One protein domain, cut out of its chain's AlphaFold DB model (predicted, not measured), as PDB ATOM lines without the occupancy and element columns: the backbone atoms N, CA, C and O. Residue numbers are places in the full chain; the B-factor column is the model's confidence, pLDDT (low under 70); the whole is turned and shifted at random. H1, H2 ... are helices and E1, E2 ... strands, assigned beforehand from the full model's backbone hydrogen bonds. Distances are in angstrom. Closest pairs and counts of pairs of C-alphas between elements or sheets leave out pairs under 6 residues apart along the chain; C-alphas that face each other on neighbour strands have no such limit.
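What this domain is: This is residues 75 to 287 of the 288 residues of an uncharacterized protein of Planctomycetes bacterium (UniProt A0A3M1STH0). A twisted slab of seven antiparallel strands has H4 and H5 over one face and H2 over the other, in three layers. H3 sits at the E1 edge with H7 next to it, H1 is beside the end of H2, and H6 lies off the sheet. The printed part has 213 residues, with seven named helices and seven named strands in the order H1 H2 H3 H4 E1 E2 E3 E4 H5 E5 E6 E7 H6 H7; the sheet runs E1 E2 E3 E4 E7 E6 E5. The class is mixed, helices and strands, though under half of the residues are in named elements. The whole is compact, with a radius of gyration of the C-alphas of 16.5 A and spans of 50 by 37 by 37 A.

How they stand to each other: H1, residues 75 to 79, only grazes the sheet and only just touches residues 98 to 99 of H2, residues 88 to 99, with 3 pairs of C-alphas within 8 A; the closest, Leu 76 and Glu 99, are 6.0 A apart. H3, residues 108 to 111, is on the sheet over none of its strands, height 4.8 A. H4, residues 116 to 129, is on the same face at a height of 9.4 A, slantwise to the strands at 48 degrees to E2, residues 158 to 165, on the local plane. E1, residues 145 to 149, E2, E3, residues 168 to 174, and E4, residues 178 to 184, form a meander, each strand the antiparallel neighbour of the one before; E5, residues 227 to 231, E6, residues 248 to 253, and E7, residues 256 to 262, form another. N 147 and O 160 of E1 and E2 are 2.8 A apart, within hydrogen-bond range, as are N 181 and O 259 of E4 and E7, 2.9 A. H5, residues 194 to 204, is over E4 at a height of 9.4 A. H2 is on the opposite face, its Ala 97 and Thr 173 of E3 having C-alphas 6.3 A apart. H6, residues 266 to 269, and H7, residues 280 to 285, are not on the sheet; H7 only just touches H3, closest C-alphas Ala 111 and Ala 282, 5.4 A. Every O i to N i+4 pair is within range in H1, H2, H4, H5 and H7; H3 and H6 are too short for one.

Where its parts are: H1 begins at C-alpha 75, (104.176, 113.753, 103.123). H4 is 20.0 A long, E2 21.4 A. H7 ends at C-alpha 285, (123.205, 123.448, 122.434).

The domain as a whole: The printed part has no cut. Long links join H4 to E1, H5 to E5 and E5 to E6. Mean pLDDT of the printed part is 82.6; 40 residues are under 70, among them 75 to 87 and 266 to 272.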
ATOM      1  N   ASP A  75     103.417 113.172 104.229       57.31
ATOM      2  CA  ASP A  75     104.176 113.753 103.123       57.31
ATOM      3  C   ASP A  75     105.398 112.912 102.731       57.31
ATOM      4  O   ASP A  75     105.774 112.850 101.562       57.31
ATOM      5  N   LEU A  76     105.992 112.205 103.692       52.50
ATOM      6  CA  LEU A  76     107.181 111.385 103.511       52.50
ATOM      7  C   LEU A  76     106.936 110.082 102.774       52.50
ATOM      8  O   LEU A  76     107.728 109.656 101.930       52.50
ATOM      9  N   ALA A  77     105.828 109.428 103.112       56.22
ATOM     10  CA  ALA A  77     105.442 108.173 102.486       56.22
ATOM     11  C   ALA A  77     105.117 108.362 100.994       56.22
ATOM     12  O   ALA A  77     105.353 107.456 100.193       56.22
ATOM     13  N   ALA A  78     104.621 109.548 100.627       58.81
ATOM     14  CA  ALA A  78     104.309 109.932  99.255       58.81
ATOM     15  C   ALA A  78     105.570 110.149  98.399       58.81
ATOM     16  O   ALA A  78     105.592 109.758  97.233       58.81
ATOM     17  N   VAL A  79     106.633 110.722  98.975       55.59
ATOM     18  CA  VAL A  79     107.890 111.018  98.262       55.59
ATOM     19  C   VAL A  79     108.720 109.753  98.007       55.59
ATOM     20  O   VAL A  79     109.300 109.596  96.938       55.59
ATOM     21  N   ARG A  80     108.731 108.801  98.946       55.16
ATOM     22  CA  ARG A  80     109.577 107.591  98.880       55.16
ATOM     23  C   ARG A  80     109.195 106.563  97.808       55.16
ATOM     24  O   ARG A  80     109.992 105.677  97.520       55.16
ATOM     25  N   LYS A  81     107.993 106.633  97.227       55.69
ATOM     26  CA  LYS A  81     107.487 105.643  96.250       55.69
ATOM     27  C   LYS A  81     107.727 106.031  94.778       55.69
ATOM     28  O   LYS A  81     106.982 105.587  93.910       55.69
ATOM     29  N   ARG A  82     108.709 106.890  94.484       58.97
ATOM     30  CA  ARG A  82     108.762 107.657  93.224       58.97
ATOM     31  C   ARG A  82     109.893 107.275  92.279       58.97
ATOM     32  O   ARG A  82     110.880 106.666  92.678       58.97
ATOM     33  N   ALA A  83     109.716 107.682  91.021       54.44
ATOM     34  CA  ALA A  83     110.795 107.801  90.047       54.44
ATOM     35  C   ALA A  83     111.837 108.829  90.543       54.44
ATOM     36  O   ALA A  83     111.437 109.811  91.177       54.44
ATOM     37  N   PRO A  84     113.137 108.617  90.270       62.56
ATOM     38  CA  PRO A  84     114.195 109.536  90.686       62.56
ATOM     39  C   PRO A  84     113.933 110.944  90.141       62.56
ATOM     40  O   PRO A  84     113.455 111.102  89.012       62.56
ATOM     41  N   LEU A  85     114.226 111.971  90.946       65.81
ATOM     42  CA  LEU A  85     114.190 113.346  90.448       65.81
ATOM     43  C   LEU A  85     115.293 113.517  89.389       65.81
ATOM     44  O   LEU A  85     116.343 112.885  89.486       65.81
ATOM     45  N   PRO A  86     115.089 114.375  88.376       61.22
ATOM     46  CA  PRO A  86     116.065 114.549  87.299       61.22
ATOM     47  C   PRO A  86     117.393 115.166  87.772       61.22
ATOM     48  O   PRO A  86     118.374 115.111  87.036       61.22
ATOM     49  N   ASP A  87     117.434 115.737  88.981       69.56
ATOM     50  CA  ASP A  87     118.631 116.315  89.585       69.56
ATOM     51  C   ASP A  87     118.967 115.611  90.922       69.56
ATOM     52  O   ASP A  87     118.151 115.638  91.851       69.56
ATOM     53  N   PRO A  88     120.162 115.003  91.058       71.19
ATOM     54  CA  PRO A  88     120.550 114.259  92.260       71.19
ATOM     55  C   PRO A  88     120.780 115.159  93.485       71.19
ATOM     56  O   PRO A  88     120.664 114.695  94.621       71.19
ATOM     57  N   THR A  89     121.082 116.447  93.289       69.00
ATOM     58  CA  THR A  89     121.209 117.427  94.379       69.00
ATOM     59  C   THR A  89     119.834 117.749  94.943       69.00
ATOM     60  O   THR A  89     119.641 117.720  96.160       69.00
ATOM     61  N   LEU A  90     118.860 117.989  94.062       70.06
ATOM     62  CA  LEU A  90     117.469 118.188  94.446       70.06
ATOM     63  C   LEU A  90     116.891 116.931  95.101       70.06
ATOM     64  O   LEU A  90     116.171 117.048  96.085       70.06
ATOM     65  N   GLU A  91     117.235 115.737  94.614       73.69
ATOM     66  CA  GLU A  91     116.832 114.467  95.227       73.69
ATOM     67  C   GLU A  91     117.409 114.295  96.632       73.69
ATOM     68  O   GLU A  91     116.664 114.028  97.576       73.69
ATOM     69  N   ARG A  92     118.720 114.508  96.804       73.31
ATOM     70  CA  ARG A  92     119.382 114.448  98.115       73.31
ATOM     71  C   ARG A  92     118.784 115.462  99.087       73.31
ATOM     72  O   ARG A  92     118.533 115.116 100.241       73.31
ATOM     73  N   TRP A  93     118.527 116.685  98.628       72.94
ATOM     74  CA  TRP A  93     117.908 117.717  99.452       72.94
ATOM     75  C   TRP A  93     116.461 117.373  99.796       72.94
ATOM     76  O   TRP A  93     116.091 117.420 100.965       72.94
ATOM     77  N   ALA A  94     115.647 116.993  98.805       69.38
ATOM     78  CA  ALA A  94     114.246 116.641  99.014       69.38
ATOM     79  C   ALA A  94     114.151 115.487 100.005       69.38
ATOM     80  O   ALA A  94     113.336 115.522 100.920       69.38
ATOM     81  N   LYS A  95     115.065 114.521  99.905       69.94
ATOM     82  CA  LYS A  95     115.215 113.470 100.898       69.94
ATOM     83  C   LYS A  95     115.559 114.039 102.277       69.94
ATOM     84  O   LYS A  95     114.849 113.782 103.236       69.94
ATOM     85  N   ALA A  96     116.605 114.843 102.418       69.50
ATOM     86  CA  ALA A  96     116.996 115.357 103.731       69.50
ATOM     87  C   ALA A  96     115.907 116.229 104.385       69.50
ATOM     88  O   ALA A  96     115.578 116.042 105.550       69.50
ATOM     89  N   ALA A  97     115.314 117.158 103.645       65.81
ATOM     90  CA  ALA A  97     114.361 118.116 104.185       65.81
ATOM     91  C   ALA A  97     112.961 117.542 104.403       65.81
ATOM     92  O   ALA A  97     112.269 117.959 105.333       65.81
ATOM     93  N   LEU A  98     112.539 116.594 103.563       70.44
ATOM     94  CA  LEU A  98     111.245 115.945 103.721       70.44
ATOM     95  C   LEU A  98     111.345 114.780 104.702       70.44
ATOM     96  O   LEU A  98     110.381 114.556 105.417       70.44
ATOM     97  N   GLU A  99     112.477 114.061 104.783       74.00
ATOM     98  CA  GLU A  99     112.605 112.828 105.580       74.00
ATOM     99  C   GLU A  99     112.963 112.982 107.050       74.00
ATOM    100  O   GLU A  99     112.871 111.996 107.786       74.00
ATOM    101  N   VAL A 100     113.293 114.186 107.516       81.75
ATOM    102  CA  VAL A 100     113.543 114.405 108.943       81.75
ATOM    103  C   VAL A 100     112.211 114.490 109.701       81.75
ATOM    104  O   VAL A 100     111.422 115.410 109.462       81.75
ATOM    105  N   PRO A 101     111.948 113.574 110.654       82.50
ATOM    106  CA  PRO A 101     110.717 113.599 111.429       82.50
ATOM    107  C   PRO A 101     110.583 114.889 112.260       82.50
ATOM    108  O   PRO A 101     111.588 115.369 112.800       82.50
ATOM    109  N   PRO A 102     109.371 115.459 112.411       84.69
ATOM    110  CA  PRO A 102     109.150 116.705 113.149       84.69
ATOM    111  C   PRO A 102     109.714 116.721 114.579       84.69
ATOM    112  O   PRO A 102     110.128 117.773 115.060       84.69
ATOM    113  N   GLU A 103     109.742 115.575 115.252       88.38
ATOM    114  CA  GLU A 103     110.255 115.388 116.611       88.38
ATOM    115  C   GLU A 103     111.778 115.517 116.725       88.38
ATOM    116  O   GLU A 103     112.291 115.761 117.814       88.38
ATOM    117  N   ARG A 104     112.511 115.388 115.610       90.94
ATOM    118  CA  ARG A 104     113.963 115.607 115.580       90.94
ATOM    119  C   ARG A 104     114.342 117.081 115.516       90.94
ATOM    120  O   ARG A 104     115.501 117.419 115.736       90.94
ATOM    121  N   PHE A 105     113.384 117.958 115.230       93.31
ATOM    122  CA  PHE A 105     113.610 119.394 115.225       93.31
ATOM    123  C   PHE A 105     113.501 119.969 116.639       93.31
ATOM    124  O   PHE A 105     112.494 119.812 117.332       93.31
ATOM    125  N   VAL A 106     114.524 120.714 117.038       95.38
ATOM    126  CA  VAL A 106     114.659 121.347 118.349       95.38
ATOM    127  C   VAL A 106     114.358 122.848 118.234       95.38
ATOM    128  O   VAL A 106     114.813 123.474 117.281       95.38
ATOM    129  N   PRO A 107     113.615 123.470 119.168       96.19
ATOM    130  CA  PRO A 107     113.348 124.909 119.120       96.19
ATOM    131  C   PRO A 107     114.632 125.751 119.065       96.19
ATOM    132  O   PRO A 107     115.569 125.517 119.835       96.19
ATOM    133  N   VAL A 108     114.666 126.743 118.170       95.31
ATOM    134  CA  VAL A 108     115.844 127.605 117.950       95.31
ATOM    135  C   VAL A 108     116.211 128.408 119.198       95.31
ATOM    136  O   VAL A 108     117.379 128.747 119.383       95.31
ATOM    137  N   GLU A 109     115.255 128.673 120.088       94.50
ATOM    138  CA  GLU A 109     115.451 129.405 121.342       94.50
ATOM    139  C   GLU A 109     116.563 128.799 122.206       94.50
ATOM    140  O   GLU A 109     117.269 129.542 122.886       94.50
ATOM    141  N   ARG A 110     116.789 127.478 122.125       92.94
ATOM    142  CA  ARG A 110     117.870 126.794 122.859       92.94
ATOM    143  C   ARG A 110     119.273 127.208 122.415       92.94
ATOM    144  O   ARG A 110     120.213 127.102 123.192       92.94
ATOM    145  N   ALA A 111     119.418 127.664 121.173       94.69
ATOM    146  CA  ALA A 111     120.702 127.975 120.552       94.69
ATOM    147  C   ALA A 111     120.672 129.315 119.799       94.69
ATOM    148  O   ALA A 111     121.438 129.519 118.858       94.69
ATOM    149  N   ARG A 112     119.784 130.241 120.188       94.00
ATOM    150  CA  ARG A 112     119.461 131.441 119.399       94.00
ATOM    151  C   ARG A 112     120.688 132.283 119.054       94.00
ATOM    152  O   ARG A 112     120.885 132.632 117.893       94.00
ATOM    153  N   ASP A 113     121.531 132.569 120.043       94.38
ATOM    154  CA  ASP A 113     122.745 133.369 119.840       94.38
ATOM    155  C   ASP A 113     123.775 132.631 118.983       94.38
ATOM    156  O   ASP A 113     124.448 133.224 118.133       94.38
ATOM    157  N   ALA A 114     123.859 131.312 119.156       94.69
ATOM    158  CA  ALA A 114     124.733 130.464 118.368       94.69
ATOM    159  C   ALA A 114     124.292 130.393 116.894       94.69
ATOM    160  O   ALA A 114     125.155 130.394 116.015       94.69
ATOM    161  N   LEU A 115     122.979 130.430 116.639       95.94
ATOM    162  CA  LEU A 115     122.334 130.399 115.322       95.94
ATOM    163  C   LEU A 115     122.086 131.787 114.709       95.94
ATOM    164  O   LEU A 115     121.495 131.885 113.636       95.94
ATOM    165  N   LYS A 116     122.548 132.880 115.328       94.75
ATOM    166  CA  LYS A 116     122.286 134.246 114.840       94.75
ATOM    167  C   LYS A 116     122.637 134.437 113.358       94.75
ATOM    168  O   LYS A 116     121.863 135.045 112.627       94.75
ATOM    169  N   ARG A 117     123.783 133.909 112.912       93.56
ATOM    170  CA  ARG A 117     124.210 133.986 111.504       93.56
ATOM    171  C   ARG A 117     123.253 133.232 110.577       93.56
ATOM    172  O   ARG A 117     122.809 133.805 109.591       93.56
ATOM    173  N   VAL A 118     122.895 132.001 110.939       93.94
ATOM    174  CA  VAL A 118     121.940 131.146 110.212       93.94
ATOM    175  C   VAL A 118     120.599 131.864 110.042       93.94
ATOM    176  O   VAL A 118     120.064 131.931 108.943       93.94
ATOM    177  N   LEU A 119     120.087 132.490 111.107       94.88
ATOM    178  CA  LEU A 119     118.829 133.243 111.066       94.88
ATOM    179  C   LEU A 119     118.910 134.516 110.208       94.88
ATOM    180  O   LEU A 119     117.921 134.898 109.588       94.88
ATOM    181  N   VAL A 120     120.069 135.182 110.160       94.88
ATOM    182  CA  VAL A 120     120.292 136.334 109.269       94.88
ATOM    183  C   VAL A 120     120.337 135.892 107.807       94.88
ATOM    184  O   VAL A 120     119.719 136.542 106.966       94.88
ATOM    185  N   GLU A 121     121.025 134.789 107.508       93.56
ATOM    186  CA  GLU A 121     121.042 134.192 106.169       93.56
ATOM    187  C   GLU A 121     119.627 133.778 105.738       93.56
ATOM    188  O   GLU A 121     119.208 134.128 104.636       93.56
ATOM    189  N   SER A 122     118.870 133.147 106.640       94.88
ATOM    190  CA  SER A 122     117.460 132.798 106.436       94.88
ATOM    191  C   SER A 122     116.608 134.019 106.118       94.88
ATOM    192  O   SER A 122     115.940 134.054 105.089       94.88
ATOM    193  N   LYS A 123     116.704 135.080 106.929       95.38
ATOM    194  CA  LYS A 123     116.008 136.346 106.669       95.38
ATOM    195  C   LYS A 123     116.366 136.930 105.302       95.38
ATOM    196  O   LYS A 123     115.495 137.451 104.613       95.38
ATOM    197  N   GLY A 124     117.641 136.874 104.918       93.75
ATOM    198  CA  GLY A 124     118.097 137.327 103.606       93.75
ATOM    199  C   GLY A 124     117.469 136.518 102.470       93.75
ATOM    200  O   GLY A 124     116.979 137.105 101.510       93.75
ATOM    201  N   ALA A 125     117.441 135.190 102.602       93.38
ATOM    202  CA  ALA A 125     116.851 134.290 101.619       93.38
ATOM    203  C   ALA A 125     115.329 134.465 101.509       93.38
ATOM    204  O   ALA A 125     114.822 134.643 100.405       93.38
ATOM    205  N   THR A 126     114.589 134.482 102.622       94.69
ATOM    206  CA  THR A 126     113.124 134.628 102.585       94.69
ATOM    207  C   THR A 126     112.701 135.979 102.033       94.69
ATOM    208  O   THR A 126     111.830 136.030 101.175       94.69
ATOM    209  N   SER A 127     113.357 137.067 102.442       92.94
ATOM    210  CA  SER A 127     113.089 138.402 101.896       92.94
ATOM    211  C   SER A 127     113.455 138.535 100.417       92.94
ATOM    212  O   SER A 127     112.939 139.426  99.738       92.94
ATOM    213  N   TRP A 128     114.368 137.695  99.927       92.75
ATOM    214  CA  TRP A 128     114.668 137.612  98.508       92.75
ATOM    215  C   TRP A 128     113.549 136.866  97.786       92.75
ATOM    216  O   TRP A 128     112.944 137.409  96.868       92.75
ATOM    217  N   PHE A 129     113.246 135.637  98.197       93.69
ATOM    218  CA  PHE A 129     112.421 134.717  97.416       93.69
ATOM    219  C   PHE A 129     110.917 134.860  97.611       93.69
ATOM    220  O   PHE A 129     110.161 134.639  96.665       93.69
ATOM    221  N   LEU A 130     110.483 135.227  98.811       94.38
ATOM    222  CA  LEU A 130     109.080 135.243  99.194       94.38
ATOM    223  C   LEU A 130     108.495 136.642  99.090       94.38
ATOM    224  O   LEU A 130     109.188 137.656  99.237       94.38
ATOM    225  N   ARG A 131     107.184 136.697  98.873       93.75
ATOM    226  CA  ARG A 131     106.461 137.959  98.983       93.75
ATOM    227  C   ARG A 131     106.490 138.483 100.425       93.75
ATOM    228  O   ARG A 131     106.457 137.682 101.362       93.75
ATOM    229  N   PRO A 132     106.512 139.812 100.637       91.94
ATOM    230  CA  PRO A 132     106.564 140.391 101.981       91.94
ATOM    231  C   PRO A 132     105.434 139.924 102.905       91.94
ATOM    232  O   PRO A 132     105.649 139.799 104.112       91.94
ATOM    233  N   GLU A 133     104.251 139.657 102.343       91.12
ATOM    234  CA  GLU A 133     103.058 139.225 103.077       91.12
ATOM    235  C   GLU A 133     103.210 137.824 103.685       91.12
ATOM    236  O   GLU A 133     102.598 137.537 104.713       91.12
ATOM    237  N   VAL A 134     104.046 136.973 103.083       92.00
ATOM    238  CA  VAL A 134     104.298 135.597 103.535       92.00
ATOM    239  C   VAL A 134     105.726 135.381 104.050       92.00
ATOM    240  O   VAL A 134     106.116 134.252 104.332       92.00
ATOM    241  N   ASP A 135     106.525 136.440 104.199       93.38
ATOM    242  CA  ASP A 135     107.870 136.342 104.775       93.38
ATOM    243  C   ASP A 135     107.776 136.167 106.311       93.38
ATOM    244  O   ASP A 135     107.301 137.080 107.009       93.38
ATOM    245  N   PRO A 136     108.262 135.041 106.879       92.62
ATOM    246  CA  PRO A 136     108.208 134.772 108.319       92.62
ATOM    247  C   PRO A 136     109.051 135.739 109.158       92.62
ATOM    248  O   PRO A 136     108.853 135.841 110.367       92.62
ATOM    249  N   HIS A 137     109.967 136.490 108.542       90.75
ATOM    250  CA  HIS A 137     110.755 137.522 109.222       90.75
ATOM    251  C   HIS A 137     110.135 138.925 109.131       90.75
ATOM    252  O   HIS A 137     110.662 139.861 109.746       90.75
ATOM    253  N   ARG A 138     109.029 139.084 108.387       85.31
ATOM    254  CA  ARG A 138     108.283 140.340 108.210       85.31
ATOM    255  C   ARG A 138     106.812 140.160 108.595       85.31
ATOM    256  O   ARG A 138     106.492 140.254 109.778       85.31
ATOM    257  N   GLY A 139     105.938 139.910 107.615       66.19
ATOM    258  CA  GLY A 139     104.481 139.913 107.766       66.19
ATOM    259  C   GLY A 139     103.950 138.821 108.692       66.19
ATOM    260  O   GLY A 139     103.001 139.064 109.430       66.19
ATOM    261  N   ALA A 140     104.610 137.661 108.740       68.88
ATOM    262  CA  ALA A 140     104.164 136.516 109.542       68.88
ATOM    263  C   ALA A 140     104.928 136.337 110.871       68.88
ATOM    264  O   ALA A 140     104.837 135.296 111.526       68.88
ATOM    265  N   LYS A 141     105.678 137.360 111.305       66.44
ATOM    266  CA  LYS A 141     106.637 137.267 112.422       66.44
ATOM    267  C   LYS A 141     106.030 136.797 113.749       66.44
ATOM    268  O   LYS A 141     106.718 136.138 114.520       66.44
ATOM    269  N   ALA A 142     104.770 137.128 114.030       62.75
ATOM    270  CA  ALA A 142     104.113 136.733 115.280       62.75
ATOM    271  C   ALA A 142     103.747 135.235 115.336       62.75
ATOM    272  O   ALA A 142     103.601 134.689 116.427       62.75
ATOM    273  N   ALA A 143     103.618 134.569 114.182       71.75
ATOM    274  CA  ALA A 143     103.231 133.161 114.083       71.75
ATOM    275  C   ALA A 143     104.413 132.217 113.798       71.75
ATOM    276  O   ALA A 143     104.267 131.003 113.928       71.75
ATOM    277  N   ALA A 144     105.578 132.757 113.426       84.81
ATOM    278  CA  ALA A 144     106.742 131.985 113.013       84.81
ATOM    279  C   ALA A 144     107.359 131.174 114.167       84.81
ATOM    280  O   ALA A 144     107.902 131.737 115.121       84.81
ATOM    281  N   ARG A 145     107.315 129.838 114.063       89.75
ATOM    282  CA  ARG A 145     107.906 128.911 115.044       89.75
ATOM    283  C   ARG A 145     109.149 128.242 114.472       89.75
ATOM    284  O   ARG A 145     109.054 127.219 113.791       89.75
ATOM    285  N   TRP A 146     110.310 128.814 114.776       94.88
ATOM    286  CA  TRP A 146     111.593 128.336 114.271       94.88
ATOM    287  C   TRP A 146     112.119 127.135 115.058       94.88
ATOM    288  O   TRP A 146     112.203 127.146 116.287       94.88
ATOM    289  N   LYS A 147     112.538 126.103 114.333       96.31
ATOM    290  CA  LYS A 147     113.198 124.915 114.869       96.31
ATOM    291  C   LYS A 147     114.424 124.575 114.030       96.31
ATOM    292  O   LYS A 147     114.482 124.909 112.852       96.31
ATOM    293  N   ALA A 148     115.391 123.903 114.629       96.31
ATOM    294  CA  ALA A 148     116.638 123.501 114.007       96.31
ATOM    295  C   ALA A 148     116.873 122.001 114.199       96.31
ATOM    296  O   ALA A 148     116.517 121.432 115.229       96.31
ATOM    297  N   TYR A 149     117.490 121.371 113.212       94.25
ATOM    298  CA  TYR A 149     117.938 119.991 113.253       94.25
ATOM    299  C   TYR A 149     119.446 119.962 112.971       94.25
ATOM    300  O   TYR A 149     119.834 120.228 111.832       94.25
ATOM    301  N   PRO A 150     120.293 119.707 113.987       93.62
ATOM    302  CA  PRO A 150     121.718 119.483 113.778       93.62
ATOM    303  C   PRO A 150     121.912 118.066 113.232       93.62
ATOM    304  O   PRO A 150     121.658 117.079 113.928       93.62
ATOM    305  N   ALA A 151     122.333 117.936 111.979       87.12
ATOM    306  CA  ALA A 151     122.475 116.616 111.385       87.12
ATOM    307  C   ALA A 151     123.720 115.871 111.888       87.12
ATOM    308  O   ALA A 151     124.730 116.495 112.221       87.12
ATOM    309  N   PRO A 152     123.711 114.528 111.896       83.50
ATOM    310  CA  PRO A 152     124.953 113.760 111.949       83.50
ATOM    311  C   PRO A 152     125.788 114.003 110.675       83.50
ATOM    312  O   PRO A 152     125.275 114.547 109.702       83.50
ATOM    313  N   ALA A 153     127.047 113.557 110.661       75.00
ATOM    314  CA  ALA A 153     128.013 113.829 109.581       75.00
ATOM    315  C   ALA A 153     127.556 113.424 108.161       75.00
ATOM    316  O   ALA A 153     128.050 113.947 107.171       75.00
ATOM    317  N   GLU A 154     126.613 112.487 108.035       72.44
ATOM    318  CA  GLU A 154     126.073 112.050 106.736       72.44
ATOM    319  C   GLU A 154     124.789 112.803 106.322       72.44
ATOM    320  O   GLU A 154     124.265 112.590 105.227       72.44
ATOM    321  N   GLY A 155     124.250 113.655 107.200       80.88
ATOM    322  CA  GLY A 155     123.003 114.392 106.994       80.88
ATOM    323  C   GLY A 155     123.208 115.849 106.564       80.88
ATOM    324  O   GLY A 155     124.257 116.226 106.056       80.88
ATOM    325  N   MET A 156     122.170 116.668 106.733       87.44
ATOM    326  CA  MET A 156     122.177 118.100 106.409       87.44
ATOM    327  C   MET A 156     121.627 118.897 107.588       87.44
ATOM    328  O   MET A 156     120.579 118.526 108.120       87.44
ATOM    329  N   ASP A 157     122.292 119.980 107.990       92.44
ATOM    330  CA  ASP A 157     121.731 120.884 108.992       92.44
ATOM    331  C   ASP A 157     120.500 121.580 108.414       92.44
ATOM    332  O   ASP A 157     120.544 122.138 107.313       92.44
ATOM    333  N   LEU A 158     119.395 121.554 109.160       94.00
ATOM    334  CA  LEU A 158     118.127 122.105 108.692       94.00
ATOM    335  C   LEU A 158     117.550 123.115 109.667       94.00
ATOM    336  O   LEU A 158     117.453 122.877 110.870       94.00
ATOM    337  N   LEU A 159     117.071 124.218 109.113       95.25
ATOM    338  CA  LEU A 159     116.222 125.185 109.778       95.25
ATOM    339  C   LEU A 159     114.788 125.001 109.263       95.25
ATOM    340  O   LEU A 159     114.562 124.868 108.064       95.25
ATOM    341  N   ARG A 160     113.808 124.988 110.161       94.81
ATOM    342  CA  ARG A 160     112.391 124.813 109.837       94.81
ATOM    343  C   ARG A 160     111.555 125.903 110.487       94.81
ATOM    344  O   ARG A 160     111.777 126.236 111.647       94.81
ATOM    345  N   CYS A 161     110.560 126.408 109.767       94.56
ATOM    346  CA  CYS A 161     109.547 127.307 110.305       94.56
ATOM    347  C   CYS A 161     108.166 126.882 109.811       94.56
ATOM    348  O   CYS A 161     107.913 126.891 108.611       94.56
ATOM    349  N   ASP A 162     107.274 126.539 110.736       91.75
ATOM    350  CA  ASP A 162     105.844 126.374 110.456       91.75
ATOM    351  C   ASP A 162     105.129 127.687 110.829       91.75
ATOM    352  O   ASP A 162     105.395 128.238 111.907       91.75
ATOM    353  N   PHE A 163     104.280 128.219 109.945       92.25
ATOM    354  CA  PHE A 163     103.587 129.497 110.143       92.25
ATOM    355  C   PHE A 163     102.351 129.643 109.243       92.25
ATOM    356  O   PHE A 163     102.231 128.974 108.224       92.25
ATOM    357  N   GLU A 164     101.453 130.558 109.608       90.12
ATOM    358  CA  GLU A 164     100.274 130.919 108.812       90.12
ATOM    359  C   GLU A 164     100.467 132.318 108.220       90.12
ATOM    360  O   GLU A 164     100.816 133.254 108.948       90.12
ATOM    361  N   ALA A 165     100.253 132.476 106.913       90.12
ATOM    362  CA  ALA A 165     100.352 133.770 106.238       90.12
ATOM    363  C   ALA A 165      99.574 133.789 104.921       90.12
ATOM    364  O   ALA A 165      99.521 132.788 104.214       90.12
ATOM    365  N   GLY A 166      98.970 134.928 104.569       85.62
ATOM    366  CA  GLY A 166      98.235 135.058 103.301       85.62
ATOM    367  C   GLY A 166      97.066 134.071 103.146       85.62
ATOM    368  O   GLY A 166      96.712 133.724 102.024       85.62
ATOM    369  N   GLY A 167      96.498 133.593 104.262       86.62
ATOM    370  CA  GLY A 167      95.464 132.550 104.271       86.62
ATOM    371  C   GLY A 167      95.980 131.138 103.972       86.62
ATOM    372  O   GLY A 167      95.181 130.271 103.637       86.62
ATOM    373  N   LEU A 168      97.294 130.916 104.055       87.88
ATOM    374  CA  LEU A 168      97.951 129.639 103.783       87.88
ATOM    375  C   LEU A 168      98.687 129.133 105.026       87.88
ATOM    376  O   LEU A 168      99.368 129.916 105.697       87.88
ATOM    377  N   SER A 169      98.654 127.814 105.229       89.31
ATOM    378  CA  SER A 169      99.573 127.134 106.139       89.31
ATOM    379  C   SER A 169     100.871 126.844 105.401       89.31
ATOM    380  O   SER A 169     100.902 126.118 104.403       89.31
ATOM    381  N   LEU A 170     101.960 127.456 105.852       91.50
ATOM    382  CA  LEU A 170     103.255 127.394 105.194       91.50
ATOM    383  C   LEU A 170     104.268 126.685 106.088       91.50
ATOM    384  O   LEU A 170     104.390 126.946 107.288       91.50
ATOM    385  N   ARG A 171     105.049 125.802 105.470       92.56
ATOM    386  CA  ARG A 171     106.222 125.191 106.092       92.56
ATOM    387  C   ARG A 171     107.449 125.525 105.275       92.56
ATOM    388  O   ARG A 171     107.610 125.065 104.150       92.56
ATOM    389  N   LEU A 172     108.342 126.277 105.890       93.62
ATOM    390  CA  LEU A 172     109.670 126.546 105.384       93.62
ATOM    391  C   LEU A 172     110.635 125.495 105.931       93.62
ATOM    392  O   LEU A 172     110.656 125.252 107.136       93.62
ATOM    393  N   THR A 173     111.430 124.884 105.059       93.31
ATOM    394  CA  THR A 173     112.597 124.072 105.427       93.31
ATOM    395  C   THR A 173     113.796 124.549 104.625       93.31
ATOM    396  O   THR A 173     113.725 124.709 103.411       93.31
ATOM    397  N   GLU A 174     114.895 124.815 105.308       92.56
ATOM    398  CA  GLU A 174     116.053 125.500 104.761       92.56
ATOM    399  C   GLU A 174     117.326 124.768 105.183       92.56
ATOM    400  O   GLU A 174     117.443 124.350 106.331       92.56
ATOM    401  N   GLY A 175     118.268 124.623 104.256       90.56
ATOM    402  CA  GLY A 175     119.651 124.221 104.525       90.56
ATOM    403  C   GLY A 175     120.615 125.361 104.191       90.56
ATOM    404  O   GLY A 175     120.193 126.466 103.829       90.56
ATOM    405  N   ALA A 176     121.926 125.110 104.225       87.94
ATOM    406  CA  ALA A 176     122.918 126.119 103.831       87.94
ATOM    407  C   ALA A 176     122.671 126.654 102.411       87.94
ATOM    408  O   ALA A 176     122.837 127.848 102.144       87.94
ATOM    409  N   ASN A 177     122.237 125.762 101.525       85.88
ATOM    410  CA  ASN A 177     122.244 125.973 100.086       85.88
ATOM    411  C   ASN A 177     120.859 126.176  99.458       85.88
ATOM    412  O   ASN A 177     120.747 126.820  98.415       85.88
ATOM    413  N   LEU A 178     119.807 125.669 100.095       88.00
ATOM    414  CA  LEU A 178     118.457 125.617  99.540       88.00
ATOM    415  C   LEU A 178     117.429 126.105 100.557       88.00
ATOM    416  O   LEU A 178     117.558 125.864 101.757       88.00
ATOM    417  N   LEU A 179     116.396 126.766 100.051       92.00
ATOM    418  CA  LEU A 179     115.196 127.150 100.776       92.00
ATOM    419  C   LEU A 179     114.008 126.490 100.089       92.00
ATOM    420  O   LEU A 179     113.822 126.671  98.886       92.00
ATOM    421  N   VAL A 180     113.176 125.790 100.853       91.88
ATOM    422  CA  VAL A 180     111.948 125.202 100.333       91.88
ATOM    423  C   VAL A 180     110.754 125.592 101.157       91.88
ATOM    424  O   VAL A 180     110.769 125.538 102.387       91.88
ATOM    425  N   VAL A 181     109.702 125.969 100.449       93.25
ATOM    426  CA  VAL A 181     108.433 126.361 101.034       93.25
ATOM    427  C   VAL A 181     107.368 125.408 100.547       93.25
ATOM    428  O   VAL A 181     107.036 125.364  99.367       93.25
ATOM    429  N   ARG A 182     106.821 124.643 101.482       91.00
ATOM    430  CA  ARG A 182     105.616 123.863 101.267       91.00
ATOM    431  C   ARG A 182     104.401 124.726 101.589       91.00
ATOM    432  O   ARG A 182     104.339 125.305 102.673       91.00
ATOM    433  N   ALA A 183     103.418 124.718 100.695       87.81
ATOM    434  CA  ALA A 183     102.073 125.209 100.976       87.81
ATOM    435  C   ALA A 183     101.150 124.025 101.327       87.81
ATOM    436  O   ALA A 183     100.998 123.096 100.530       87.81
ATOM    437  N   ALA A 184     100.593 124.022 102.541       73.38
ATOM    438  CA  ALA A 184      99.723 122.980 103.082       73.38
ATOM    439  C   ALA A 184      98.290 123.504 103.350       73.38
ATOM    440  O   ALA A 184      98.137 124.646 103.779       73.38
ATOM    441  N   PRO A 185      97.260 122.656 103.198       62.94
ATOM    442  CA  PRO A 185      97.077 121.738 102.089       62.94
ATOM    443  C   PRO A 185      96.057 122.296 101.071       62.94
ATOM    444  O   PRO A 185      95.214 123.137 101.370       62.94
ATOM    445  N   LEU A 186      96.204 121.866  99.817       54.62
ATOM    446  CA  LEU A 186      95.354 122.265  98.681       54.62
ATOM    447  C   LEU A 186      94.187 121.302  98.451       54.62
ATOM    448  O   LEU A 186      93.313 121.578  97.626       54.62
ATOM    449  N   ASP A 187      94.216 120.173  99.152       54.34
ATOM    450  CA  ASP A 187      93.281 119.055  99.062       54.34
ATOM    451  C   ASP A 187      91.855 119.447  99.466       54.34
ATOM    452  O   ASP A 187      90.901 118.954  98.866       54.34
ATOM    453  N   GLU A 188      91.691 120.399 100.386       53.53
ATOM    454  CA  GLU A 188      90.373 120.912 100.771       53.53
ATOM    455  C   GLU A 188      89.703 121.777  99.691       53.53
ATOM    456  O   GLU A 188      88.488 121.968  99.746       53.53
ATOM    457  N   GLN A 189      90.443 122.288  98.694       57.22
ATOM    458  CA  GLN A 189      89.866 123.157  97.652       57.22
ATOM    459  C   GLN A 189      89.834 122.520  96.249       57.22
ATOM    460  O   GLN A 189      89.676 123.224  95.254       57.22
ATOM    461  N   GLY A 190      89.943 121.187  96.162       67.12
ATOM    462  CA  GLY A 190      89.777 120.418  94.920       67.12
ATOM    463  C   GLY A 190      91.094 119.994  94.250       67.12
ATOM    464  O   GLY A 190      92.164 120.123  94.852       67.12
ATOM    465  N   PRO A 191      91.055 119.473  93.009       75.25
ATOM    466  CA  PRO A 191      92.258 119.084  92.272       75.25
ATOM    467  C   PRO A 191      93.161 120.292  91.978       75.25
ATOM    468  O   PRO A 191      92.682 121.407  91.771       75.25
ATOM    469  N   LEU A 192      94.478 120.069  91.976       83.06
ATOM    470  CA  LEU A 192      95.464 121.091  91.629       83.06
ATOM    471  C   LEU A 192      95.564 121.226  90.101       83.06
ATOM    472  O   LEU A 192      96.041 120.315  89.420       83.06
ATOM    473  N   ASP A 193      95.136 122.370  89.580       84.19
ATOM    474  CA  ASP A 193      95.274 122.759  88.177       84.19
ATOM    475  C   ASP A 193      96.294 123.902  88.000       84.19
ATOM    476  O   ASP A 193      96.945 124.344  88.954       84.19
ATOM    477  N   ALA A 194      96.486 124.333  86.751       84.38
ATOM    478  CA  ALA A 194      97.447 125.375  86.406       84.38
ATOM    479  C   ALA A 194      97.079 126.738  87.010       84.38
ATOM    480  O   ALA A 194      97.974 127.450  87.462       84.38
ATOM    481  N   ASP A 195      95.790 127.079  87.057       86.00
ATOM    482  CA  ASP A 195      95.321 128.369  87.567       86.00
ATOM    483  C   ASP A 195      95.540 128.455  89.080       86.00
ATOM    484  O   ASP A 195      96.157 129.403  89.564       86.00
ATOM    485  N   ARG A 196      95.161 127.412  89.831       86.00
ATOM    486  CA  ARG A 196      95.415 127.341  91.278       86.00
ATOM    487  C   ARG A 196      96.901 127.326  91.601       86.00
ATOM    488  O   ARG A 196      97.318 127.943  92.581       86.00
ATOM    489  N   LEU A 197      97.718 126.642  90.798       88.19
ATOM    490  CA  LEU A 197      99.163 126.709  90.982       88.19
ATOM    491  C   LEU A 197      99.702 128.120  90.701       88.19
ATOM    492  O   LEU A 197     100.535 128.602  91.468       88.19
ATOM    493  N   GLY A 198      99.207 128.791  89.660       89.25
ATOM    494  CA  GLY A 198      99.518 130.190  89.367       89.25
ATOM    495  C   GLY A 198      99.179 131.111  90.538       89.25
ATOM    496  O   GLY A 198     100.035 131.863  90.993       89.25
ATOM    497  N   GLU A 199      97.988 130.970  91.125       89.12
ATOM    498  CA  GLU A 199      97.601 131.731  92.318       89.12
ATOM    499  C   GLU A 199      98.535 131.492  93.511       89.12
ATOM    500  O   GLU A 199      98.819 132.415  94.274       89.12
ATOM    501  N   LEU A 200      99.004 130.258  93.713       91.25
ATOM    502  CA  LEU A 200      99.954 129.957  94.786       91.25
ATOM    503  C   LEU A 200     101.320 130.573  94.524       91.25
ATOM    504  O   LEU A 200     101.922 131.109  95.456       91.25
ATOM    505  N   VAL A 201     101.802 130.510  93.280       92.44
ATOM    506  CA  VAL A 201     103.029 131.201  92.867       92.44
ATOM    507  C   VAL A 201     102.890 132.687  93.182       92.44
ATOM    508  O   VAL A 201     103.736 133.233  93.885       92.44
ATOM    509  N   ASP A 202     101.788 133.308  92.769       91.31
ATOM    510  CA  ASP A 202     101.543 134.734  92.977       91.31
ATOM    511  C   ASP A 202     101.361 135.108  94.449       91.31
ATOM    512  O   ASP A 202     101.685 136.231  94.830       91.31
ATOM    513  N   LYS A 203     100.856 134.211  95.302       91.88
ATOM    514  CA  LYS A 203     100.708 134.458  96.747       91.88
ATOM    515  C   LYS A 203     102.016 134.277  97.514       91.88
ATOM    516  O   LYS A 203     102.262 135.009  98.471       91.88
ATOM    517  N   VAL A 204     102.838 133.301  97.130       92.94
ATOM    518  CA  VAL A 204     104.005 132.880  97.918       92.94
ATOM    519  C   VAL A 204     105.303 133.482  97.391       92.94
ATOM    520  O   VAL A 204     106.136 133.961  98.165       92.94
ATOM    521  N   VAL A 205     105.489 133.455  96.076       93.25
ATOM    522  CA  VAL A 205     106.769 133.717  95.423       93.25
ATOM    523  C   VAL A 205     106.841 135.165  94.966       93.25
ATOM    524  O   VAL A 205     105.940 135.692  94.318       93.25
ATOM    525  N   ARG A 206     107.959 135.823  95.264       92.50
ATOM    526  CA  ARG A 206     108.305 137.085  94.622       92.50
ATOM    527  C   ARG A 206     108.855 136.781  93.230       92.50
ATOM    528  O   ARG A 206     110.015 136.401  93.094       92.50
ATOM    529  N   THR A 207     108.015 136.904  92.210       87.12
ATOM    530  CA  THR A 207     108.381 136.603  90.816       87.12
ATOM    531  C   THR A 207     109.181 137.726  90.157       87.12
ATOM    532  O   THR A 207     109.999 137.442  89.285       87.12
ATOM    533  N   GLU A 208     109.001 138.975  90.592       84.31
ATOM    534  CA  GLU A 208     109.758 140.145  90.125       84.31
ATOM    535  C   GLU A 208     111.166 140.215  90.748       84.31
ATOM    536  O   GLU A 208     111.323 140.237  91.977       84.31
ATOM    537  N   ARG A 209     112.188 140.296  89.889       78.69
ATOM    538  CA  ARG A 209     113.625 140.346  90.202       78.69
ATOM    539  C   ARG A 209     114.272 141.590  89.601       78.69
ATOM    540  O   ARG A 209     113.707 142.228  88.719       78.69
ATOM    541  N   GLU A 210     115.480 141.906  90.061       70.81
ATOM    542  CA  GLU A 210     116.286 142.986  89.471       70.81
ATOM    543  C   GLU A 210     116.609 142.703  87.995       70.81
ATOM    544  O   GLU A 210     116.569 143.613  87.172       70.81
ATOM    545  N   GLU A 211     116.848 141.433  87.650       72.12
ATOM    546  CA  GLU A 211     117.249 140.998  86.305       72.12
ATOM    547  C   GLU A 211     116.086 140.440  85.459       72.12
ATOM    548  O   GLU A 211     116.297 140.005  84.328       72.12
ATOM    549  N   GLY A 212     114.842 140.462  85.961       79.38
ATOM    550  CA  GLY A 212     113.682 140.006  85.189       79.38
ATOM    551  C   GLY A 212     112.514 139.468  86.012       79.38
ATOM    552  O   GLY A 212     112.262 139.883  87.139       79.38
ATOM    553  N   THR A 213     111.755 138.542  85.429       84.56
ATOM    554  CA  THR A 213     110.614 137.896  86.089       84.56
ATOM    555  C   THR A 213     110.702 136.396  85.894       84.56
ATOM    556  O   THR A 213     110.825 135.933  84.759       84.56
ATOM    557  N   TRP A 214     110.578 135.626  86.973       85.38
ATOM    558  CA  TRP A 214     110.445 134.179  86.844       85.38
ATOM    559  C   TRP A 214     109.130 133.812  86.178       85.38
ATOM    560  O   TRP A 214     108.054 134.214  86.619       85.38
ATOM    561  N   ARG A 215     109.229 133.016  85.114       85.62
ATOM    562  CA  ARG A 215     108.082 132.495  84.373       85.62
ATOM    563  C   ARG A 215     108.111 130.984  84.445       85.62
ATOM    564  O   ARG A 215     108.946 130.356  83.809       85.62
ATOM    565  N   PHE A 216     107.216 130.402  85.229       86.00
ATOM    566  CA  PHE A 216     107.099 128.952  85.323       86.00
ATOM    567  C   PHE A 216     106.239 128.433  84.172       86.00
ATOM    568  O   PHE A 216     105.142 128.938  83.928       86.00
ATOM    569  N   SER A 217     106.724 127.423  83.454       80.50
ATOM    570  CA  SER A 217     105.917 126.732  82.445       80.50
ATOM    571  C   SER A 217     104.969 125.754  83.135       80.50
ATOM    572  O   SER A 217     105.363 124.648  83.500       80.50
ATOM    573  N   LEU A 218     103.719 126.174  83.343       80.50
ATOM    574  CA  LEU A 218     102.699 125.348  83.990       80.50
ATOM    575  C   LEU A 218     102.022 124.420  82.961       80.50
ATOM    576  O   LEU A 218     101.630 124.888  81.885       80.50
ATOM    577  N   PRO A 219     101.871 123.114  83.246       73.75
ATOM    578  CA  PRO A 219     101.228 122.183  82.327       73.75
ATOM    579  C   PRO A 219      99.732 122.493  82.204       73.75
ATOM    580  O   PRO A 219      99.019 122.580  83.201       73.75
ATOM    581  N   ARG A 220      99.245 122.630  80.964       68.38
ATOM    582  CA  ARG A 220      97.832 122.941  80.677       68.38
ATOM    583  C   ARG A 220      96.876 121.788  80.981       68.38
ATOM    584  O   ARG A 220      95.713 122.032  81.265       68.38
ATOM    585  N   GLU A 221      97.356 120.548  80.917       68.56
ATOM    586  CA  GLU A 221      96.535 119.337  81.083       68.56
ATOM    587  C   GLU A 221      96.302 118.954  82.561       68.56
ATOM    588  O   GLU A 221      95.756 117.893  82.856       68.56
ATOM    589  N   GLY A 222      96.671 119.836  83.499       68.94
ATOM    590  CA  GLY A 222      96.590 119.593  84.939       68.94
ATOM    591  C   GLY A 222      97.801 118.831  85.487       68.94
ATOM    592  O   GLY A 222      98.622 118.299  84.741       68.94
ATOM    593  N   LEU A 223      97.936 118.808  86.817       74.62
ATOM    594  CA  LEU A 223      99.088 118.216  87.515       74.62
ATOM    595  C   LEU A 223      98.844 116.793  88.033       74.62
ATOM    596  O   LEU A 223      99.703 116.259  88.721       74.62
ATOM    597  N   GLY A 224      97.702 116.187  87.687       67.94
ATOM    598  CA  GLY A 224      97.376 114.780  87.943       67.94
ATOM    599  C   GLY A 224      97.670 114.262  89.362       67.94
ATOM    600  O   GLY A 224      97.895 115.008  90.313       67.94
ATOM    601  N   ALA A 225      97.655 112.938  89.510       69.31
ATOM    602  CA  ALA A 225      98.322 112.271  90.624       69.31
ATOM    603  C   ALA A 225      99.745 111.928  90.163       69.31
ATOM    604  O   ALA A 225      99.908 111.257  89.141       69.31
ATOM    605  N   GLY A 226     100.771 112.406  90.870       73.56
ATOM    606  CA  GLY A 226     102.150 112.145  90.470       73.56
ATOM    607  C   GLY A 226     103.207 113.089  91.033       73.56
ATOM    608  O   GLY A 226     103.045 113.735  92.078       73.56
ATOM    609  N   THR A 227     104.343 113.104  90.333       77.38
ATOM    610  CA  THR A 227     105.511 113.944  90.617       77.38
ATOM    611  C   THR A 227     105.790 114.828  89.418       77.38
ATOM    612  O   THR A 227     106.079 114.307  88.345       77.38
ATOM    613  N   HIS A 228     105.750 116.143  89.604       83.12
ATOM    614  CA  HIS A 228     106.066 117.101  88.548       83.12
ATOM    615  C   HIS A 228     107.127 118.065  89.050       83.12
ATOM    616  O   HIS A 228     106.971 118.641  90.123       83.12
ATOM    617  N   LEU A 229     108.194 118.239  88.276       85.25
ATOM    618  CA  LEU A 229     109.163 119.306  88.482       85.25
ATOM    619  C   LEU A 229     108.929 120.361  87.405       85.25
ATOM    620  O   LEU A 229     109.042 120.064  86.218       85.25
ATOM    621  N   LEU A 230     108.580 121.570  87.827       88.00
ATOM    622  CA  LEU A 230     108.395 122.719  86.953       88.00
ATOM    623  C   LEU A 230     109.512 123.708  87.239       88.00
ATOM    624  O   LEU A 230     109.685 124.144  88.373       88.00
ATOM    625  N   THR A 231     110.249 124.079  86.210       86.00
ATOM    626  CA  THR A 231     111.380 124.999  86.319       86.00
ATOM    627  C   THR A 231     111.027 126.310  85.616       86.00
ATOM    628  O   THR A 231     110.193 126.323  84.704       86.00
ATOM    629  N   SER A 232     111.620 127.428  86.044       80.31
ATOM    630  CA  SER A 232     111.519 128.686  85.299       80.31
ATOM    631  C   SER A 232     111.993 128.513  83.848       80.31
ATOM    632  O   SER A 232     112.962 127.802  83.579       80.31
ATOM    633  N   ALA A 233     111.298 129.154  82.906       74.75
ATOM    634  CA  ALA A 233     111.697 129.195  81.505       74.75
ATOM    635  C   ALA A 233     113.143 129.702  81.405       74.75
ATOM    636  O   ALA A 233     113.510 130.644  82.105       74.75
ATOM    637  N   ASP A 234     113.948 129.038  80.575       81.06
ATOM    638  CA  ASP A 234     115.365 129.343  80.340       81.06
ATOM    639  C   ASP A 234     116.319 129.086  81.523       81.06
ATOM    640  O   ASP A 234     117.484 129.479  81.465       81.06
ATOM    641  N   ALA A 235     115.880 128.393  82.582       84.69
ATOM    642  CA  ALA A 235     116.772 128.102  83.701       84.69
ATOM    643  C   ALA A 235     117.939 127.187  83.285       84.69
ATOM    644  O   ALA A 235     117.708 126.120  82.697       84.69
ATOM    645  N   PRO A 236     119.182 127.525  83.667       86.00
ATOM    646  CA  PRO A 236     120.320 126.658  83.430       86.00
ATOM    647  C   PRO A 236     120.235 125.388  84.300       86.00
ATOM    648  O   PRO A 236     119.515 125.350  85.312       86.00
ATOM    649  N   PRO A 237     120.985 124.328  83.953       82.88
ATOM    650  CA  PRO A 237     121.249 123.216  84.864       82.88
ATOM    651  C   PRO A 237     121.738 123.707  86.236       82.88
ATOM    652  O   PRO A 237     122.403 124.735  86.329       82.88
ATOM    653  N   VAL A 238     121.469 122.961  87.314       79.38
ATOM    654  CA  VAL A 238     121.841 123.380  88.685       79.38
ATOM    655  C   VAL A 238     123.346 123.653  88.824       79.38
ATOM    656  O   VAL A 238     123.746 124.611  89.483       79.38
ATOM    657  N   ALA A 239     124.184 122.858  88.153       77.75
ATOM    658  CA  ALA A 239     125.639 123.038  88.125       77.75
ATOM    659  C   ALA A 239     126.097 124.333  87.419       77.75
ATOM    660  O   ALA A 239     127.241 124.764  87.576       77.75
ATOM    661  N   GLU A 240     125.213 124.954  86.643       82.94
ATOM    662  CA  GLU A 240     125.480 126.129  85.815       82.94
ATOM    663  C   GLU A 240     124.879 127.421  86.384       82.94
ATOM    664  O   GLU A 240     125.090 128.487  85.815       82.94
ATOM    665  N   ILE A 241     124.193 127.352  87.532       83.56
ATOM    666  CA  ILE A 241     123.677 128.528  88.243       83.56
ATOM    667  C   ILE A 241     124.845 129.463  88.604       83.56
ATOM    668  O   ILE A 241     125.727 129.100  89.394       83.56
ATOM    669  N   GLY A 242     124.820 130.676  88.052       82.19
ATOM    670  CA  GLY A 242     125.756 131.775  88.275       82.19
ATOM    671  C   GLY A 242     125.243 132.837  89.259       82.19
ATOM    672  O   GLY A 242     126.048 133.479  89.936       82.19
ATOM    673  N   THR A 243     123.926 132.980  89.411       85.94
ATOM    674  CA  THR A 243     123.253 133.830  90.404       85.94
ATOM    675  C   THR A 243     122.025 133.131  90.990       85.94
ATOM    676  O   THR A 243     121.434 132.237  90.397       85.94
ATOM    677  N   ARG A 244     121.605 133.551  92.188       86.62
ATOM    678  CA  ARG A 244     120.413 133.017  92.874       86.62
ATOM    679  C   ARG A 244     119.098 133.258  92.113       86.62
ATOM    680  O   ARG A 244     118.082 132.668  92.465       86.62
ATOM    681  N   ASP A 245     119.128 134.141  91.117       87.50
ATOM    682  CA  ASP A 245     117.990 134.479  90.263       87.50
ATOM    683  C   ASP A 245     117.891 133.607  89.009       87.50
ATOM    684  O   ASP A 245     116.850 133.620  88.358       87.50
ATOM    685  N   ASP A 246     118.907 132.799  88.696       86.62
ATOM    686  CA  ASP A 246     118.906 131.991  87.469       86.62
ATOM    687  C   ASP A 246     117.835 130.901  87.482       86.62
ATOM    688  O   ASP A 246     117.362 130.461  86.434       86.62
ATOM    689  N   ARG A 247     117.478 130.413  88.676       88.25
ATOM    690  CA  ARG A 247     116.629 129.235  88.810       88.25
ATOM    691  C   ARG A 247     115.764 129.270  90.059       88.25
ATOM    692  O   ARG A 247     116.249 129.432  91.178       88.25
ATOM    693  N   ALA A 248     114.486 128.986  89.853       90.19
ATOM    694  CA  ALA A 248     113.574 128.501  90.874       90.19
ATOM    695  C   ALA A 248     112.808 127.304  90.317       90.19
ATOM    696  O   ALA A 248     112.520 127.241  89.118       90.19
ATOM    697  N   ASP A 249     112.463 126.372  91.196       90.50
ATOM    698  CA  ASP A 249     111.701 125.185  90.831       90.50
ATOM    699  C   ASP A 249     110.411 125.087  91.658       90.50
ATOM    700  O   ASP A 249     110.321 125.564  92.791       90.50
ATOM    701  N   ILE A 250     109.405 124.436  91.088       90.69
ATOM    702  CA  ILE A 250     108.175 124.027  91.751       90.69
ATOM    703  C   ILE A 250     108.106 122.512  91.642       90.69
ATOM    704  O   ILE A 250     107.993 121.955  90.551       90.69
ATOM    705  N   LEU A 251     108.159 121.840  92.782       87.12
ATOM    706  CA  LEU A 251     107.955 120.409  92.881       87.12
ATOM    707  C   LEU A 251     106.517 120.144  93.334       87.12
ATOM    708  O   LEU A 251     106.086 120.607  94.390       87.12
ATOM    709  N   VAL A 252     105.777 119.380  92.539       85.44
ATOM    710  CA  VAL A 252     104.418 118.930  92.851       85.44
ATOM    711  C   VAL A 252     104.446 117.440  93.158       85.44
ATOM    712  O   VAL A 252     104.973 116.646  92.380       85.44
ATOM    713  N   VAL A 253     103.906 117.051  94.312       80.12
ATOM    714  CA  VAL A 253     104.021 115.705  94.887       80.12
ATOM    715  C   VAL A 253     102.667 115.256  95.426       80.12
ATOM    716  O   VAL A 253     102.277 115.667  96.515       80.12
ATOM    717  N   GLU A 254     101.951 114.395  94.690       77.56
ATOM    718  CA  GLU A 254     100.606 113.935  95.089       77.56
ATOM    719  C   GLU A 254      99.704 115.136  95.451       77.56
ATOM    720  O   GLU A 254      99.162 115.209  96.555       77.56
ATOM    721  N   GLY A 255      99.664 116.154  94.582       78.69
ATOM    722  CA  GLY A 255      98.906 117.394  94.803       78.69
ATOM    723  C   GLY A 255      99.507 118.386  95.810       78.69
ATOM    724  O   GLY A 255      98.960 119.468  95.998       78.69
ATOM    725  N   ARG A 256     100.641 118.071  96.447       82.19
ATOM    726  CA  ARG A 256     101.344 118.989  97.361       82.19
ATOM    727  C   ARG A 256     102.341 119.844  96.595       82.19
ATOM    728  O   ARG A 256     103.101 119.304  95.798       82.19
ATOM    729  N   VAL A 257     102.383 121.142  96.879       88.38
ATOM    730  CA  VAL A 257     103.260 122.102  96.191       88.38
ATOM    731  C   VAL A 257     104.435 122.494  97.080       88.38
ATOM    732  O   VAL A 257     104.253 122.896  98.233       88.38
ATOM    733  N   PHE A 258     105.634 122.397  96.515       89.94
ATOM    734  CA  PHE A 258     106.900 122.773  97.125       89.94
ATOM    735  C   PHE A 258     107.620 123.761  96.207       89.94
ATOM    736  O   PHE A 258     108.009 123.411  95.097       89.94
ATOM    737  N   PHE A 259     107.818 124.988  96.670       92.75
ATOM    738  CA  PHE A 259     108.657 125.975  95.994       92.75
ATOM    739  C   PHE A 259     110.103 125.785  96.428       92.75
ATOM    740  O   PHE A 259     110.355 125.714  97.628       92.75
ATOM    741  N   VAL A 260     111.033 125.718  95.481       91.38
ATOM    742  CA  VAL A 260     112.452 125.448  95.725       91.38
ATOM    743  C   VAL A 260     113.306 126.596  95.209       91.38
ATOM    744  O   VAL A 260     113.245 126.960  94.034       91.38
ATOM    745  N   PHE A 261     114.129 127.145  96.101       91.31
ATOM    746  CA  PHE A 261     114.989 128.289  95.833       91.31
ATOM    747  C   PHE A 261     116.446 128.001  96.200       91.31
ATOM    748  O   PHE A 261     116.737 127.452  97.264       91.31
ATOM    749  N   TYR A 262     117.368 128.447  95.346       88.44
ATOM    750  CA  TYR A 262     118.808 128.228  95.478       88.44
ATOM    751  C   TYR A 262     119.474 129.449  96.127       88.44
ATOM    752  O   TYR A 262     119.594 130.512  95.526       88.44
ATOM    753  N   LYS A 263     119.906 129.318  97.388       87.69
ATOM    754  CA  LYS A 263     120.464 130.425  98.192       87.69
ATOM    755  C   LYS A 263     121.890 130.807  97.795       87.69
ATOM    756  O   LYS A 263     122.296 131.957  97.973       87.69
ATOM    757  N   LYS A 264     122.670 129.825  97.347       79.12
ATOM    758  CA  LYS A 264     124.103 129.938  97.062       79.12
ATOM    759  C   LYS A 264     124.375 129.571  95.604       79.12
ATOM    760  O   LYS A 264     123.697 128.727  95.032       79.12
ATOM    761  N   ILE A 265     125.383 130.219  95.022       71.81
ATOM    762  CA  ILE A 265     125.815 129.992  93.640       71.81
ATOM    763  C   ILE A 265     126.628 128.696  93.609       71.81
ATOM    764  O   ILE A 265     127.705 128.645  94.216       71.81
ATOM    765  N   ALA A 266     126.122 127.682  92.903       64.31
ATOM    766  CA  ALA A 266     126.703 126.338  92.846       64.31
ATOM    767  C   ALA A 266     128.199 126.370  92.490       64.31
ATOM    768  O   ALA A 266     129.017 125.735  93.154       64.31
ATOM    769  N   GLN A 267     128.569 127.195  91.506       63.75
ATOM    770  CA  GLN A 267     129.939 127.299  90.994       63.75
ATOM    771  C   GLN A 267     130.915 128.012  91.934       63.75
ATOM    772  O   GLN A 267     132.102 127.700  91.948       63.75
ATOM    773  N   ARG A 268     130.444 129.005  92.702       60.97
ATOM    774  CA  ARG A 268     131.326 129.857  93.522       60.97
ATOM    775  C   ARG A 268     131.562 129.304  94.914       60.97
ATOM    776  O   ARG A 268     132.632 129.511  95.473       60.97
ATOM    777  N   LEU A 269     130.540 128.679  95.488       62.09
ATOM    778  CA  LEU A 269     130.575 128.216  96.873       62.09
ATOM    779  C   LEU A 269     130.663 126.698  96.975       62.09
ATOM    780  O   LEU A 269     130.745 126.200  98.091       62.09
ATOM    781  N   GLY A 270     130.640 125.993  95.832       57.56
ATOM    782  CA  GLY A 270     130.780 124.543  95.755       57.56
ATOM    783  C   GLY A 270     129.934 123.853  96.809       57.56
ATOM    784  O   GLY A 270     130.515 123.144  97.614       57.56
ATOM    785  N   PHE A 271     128.631 124.185  96.860       65.44
ATOM    786  CA  PHE A 271     127.657 123.744  97.868       65.44
ATOM    787  C   PHE A 271     128.335 123.239  99.155       65.44
ATOM    788  O   PHE A 271     128.479 122.029  99.332       65.44
ATOM    789  N   GLU A 272     128.828 124.172  99.990       66.06
ATOM    790  CA  GLU A 272     129.539 123.864 101.244       66.06
ATOM    791  C   GLU A 272     128.858 122.714 102.005       66.06
ATOM    792  O   GLU A 272     127.626 122.628 101.938       66.06
ATOM    793  N   PRO A 273     129.618 121.875 102.745       76.06
ATOM    794  CA  PRO A 273     129.050 120.750 103.480       76.06
ATOM    795  C   PRO A 273     127.836 121.203 104.293       76.06
ATOM    796  O   PRO A 273     127.942 122.054 105.178       76.06
ATOM    797  N   ASP A 274     126.658 120.696 103.930       78.94
ATOM    798  CA  ASP A 274     125.394 121.153 104.509       78.94
ATOM    799  C   ASP A 274     125.288 120.810 106.003       78.94
ATOM    800  O   ASP A 274     124.532 121.444 106.730       78.94
ATOM    801  N   ASP A 275     126.051 119.826 106.474       85.25
ATOM    802  CA  ASP A 275     126.226 119.463 107.881       85.25
ATOM    803  C   ASP A 275     127.167 120.417 108.644       85.25
ATOM    804  O   ASP A 275     127.272 120.343 109.865       85.25
ATOM    805  N   ALA A 276     127.846 121.341 107.967       87.31
ATOM    806  CA  ALA A 276     128.708 122.338 108.601       87.31
ATOM    807  C   ALA A 276     128.032 123.711 108.755       87.31
ATOM    808  O   ALA A 276     128.681 124.679 109.163       87.31
ATOM    809  N   TRP A 277     126.740 123.830 108.428       90.75
ATOM    810  CA  TRP A 277     126.044 125.116 108.487       90.75
ATOM    811  C   TRP A 277     125.907 125.629 109.921       90.75
ATOM    812  O   TRP A 277     126.024 126.834 110.177       90.75
ATOM    813  N   PHE A 278     125.667 124.728 110.876       93.75
ATOM    814  CA  PHE A 278     125.546 125.074 112.282       93.75
ATOM    815  C   PHE A 278     126.920 125.049 112.957       93.75
ATOM    816  O   PHE A 278     127.608 124.028 112.942       93.75
ATOM    817  N   PRO A 279     127.332 126.147 113.622       92.12
ATOM    818  CA  PRO A 279     128.615 126.171 114.310       92.12
ATOM    819  C   PRO A 279     128.637 125.156 115.469       92.12
ATOM    820  O   PRO A 279     127.582 124.888 116.053       92.12
ATOM    821  N   PRO A 280     129.816 124.667 115.906       92.81
ATOM    822  CA  PRO A 280     129.926 123.639 116.951       92.81
ATOM    823  C   PRO A 280     129.148 123.961 118.233       92.81
ATOM    824  O   PRO A 280     128.449 123.118 118.787       92.81
ATOM    825  N   ARG A 281     129.183 125.229 118.662       93.62
ATOM    826  CA  ARG A 281     128.410 125.716 119.815       93.62
ATOM    827  C   ARG A 281     126.889 125.580 119.650       93.62
ATOM    828  O   ARG A 281     126.196 125.359 120.633       93.62
ATOM    829  N   ALA A 282     126.366 125.734 118.431       93.69
ATOM    830  CA  ALA A 282     124.943 125.557 118.154       93.69
ATOM    831  C   ALA A 282     124.581 124.073 118.193       93.69
ATOM    832  O   ALA A 282     123.595 123.716 118.824       93.69
ATOM    833  N   ARG A 283     125.411 123.217 117.583       93.12
ATOM    834  CA  ARG A 283     125.234 121.757 117.594       93.12
ATOM    835  C   ARG A 283     125.162 121.213 119.022       93.12
ATOM    836  O   ARG A 283     124.155 120.607 119.377       93.12
ATOM    837  N   ALA A 284     126.126 121.579 119.868       92.31
ATOM    838  CA  ALA A 284     126.132 121.197 121.280       92.31
ATOM    839  C   ALA A 284     124.865 121.665 122.030       92.31
ATOM    840  O   ALA A 284     124.265 120.905 122.785       92.31
ATOM    841  N   ALA A 285     124.410 122.903 121.796       92.31
ATOM    842  CA  ALA A 285     123.205 123.448 122.434       92.31
ATOM    843  C   ALA A 285     121.894 122.796 121.946       92.31
ATOM    844  O   ALA A 285     120.887 122.797 122.657       92.31
ATOM    845  N   LEU A 286     121.894 122.238 120.735       92.00
ATOM    846  CA  LEU A 286     120.764 121.516 120.149       92.00
ATOM    847  C   LEU A 286     120.780 120.012 120.486       92.00
ATOM    848  O   LEU A 286     119.842 119.311 120.115       92.00
ATOM    849  N   GLY A 287     121.791 119.532 121.221       83.88
ATOM    850  CA  GLY A 287     121.934 118.126 121.612       83.88
ATOM    851  C   GLY A 287     122.522 117.225 120.523       83.88
ATOM    852  O   GLY A 287     122.236 116.029 120.522       83.88
TER     853      GLY A 287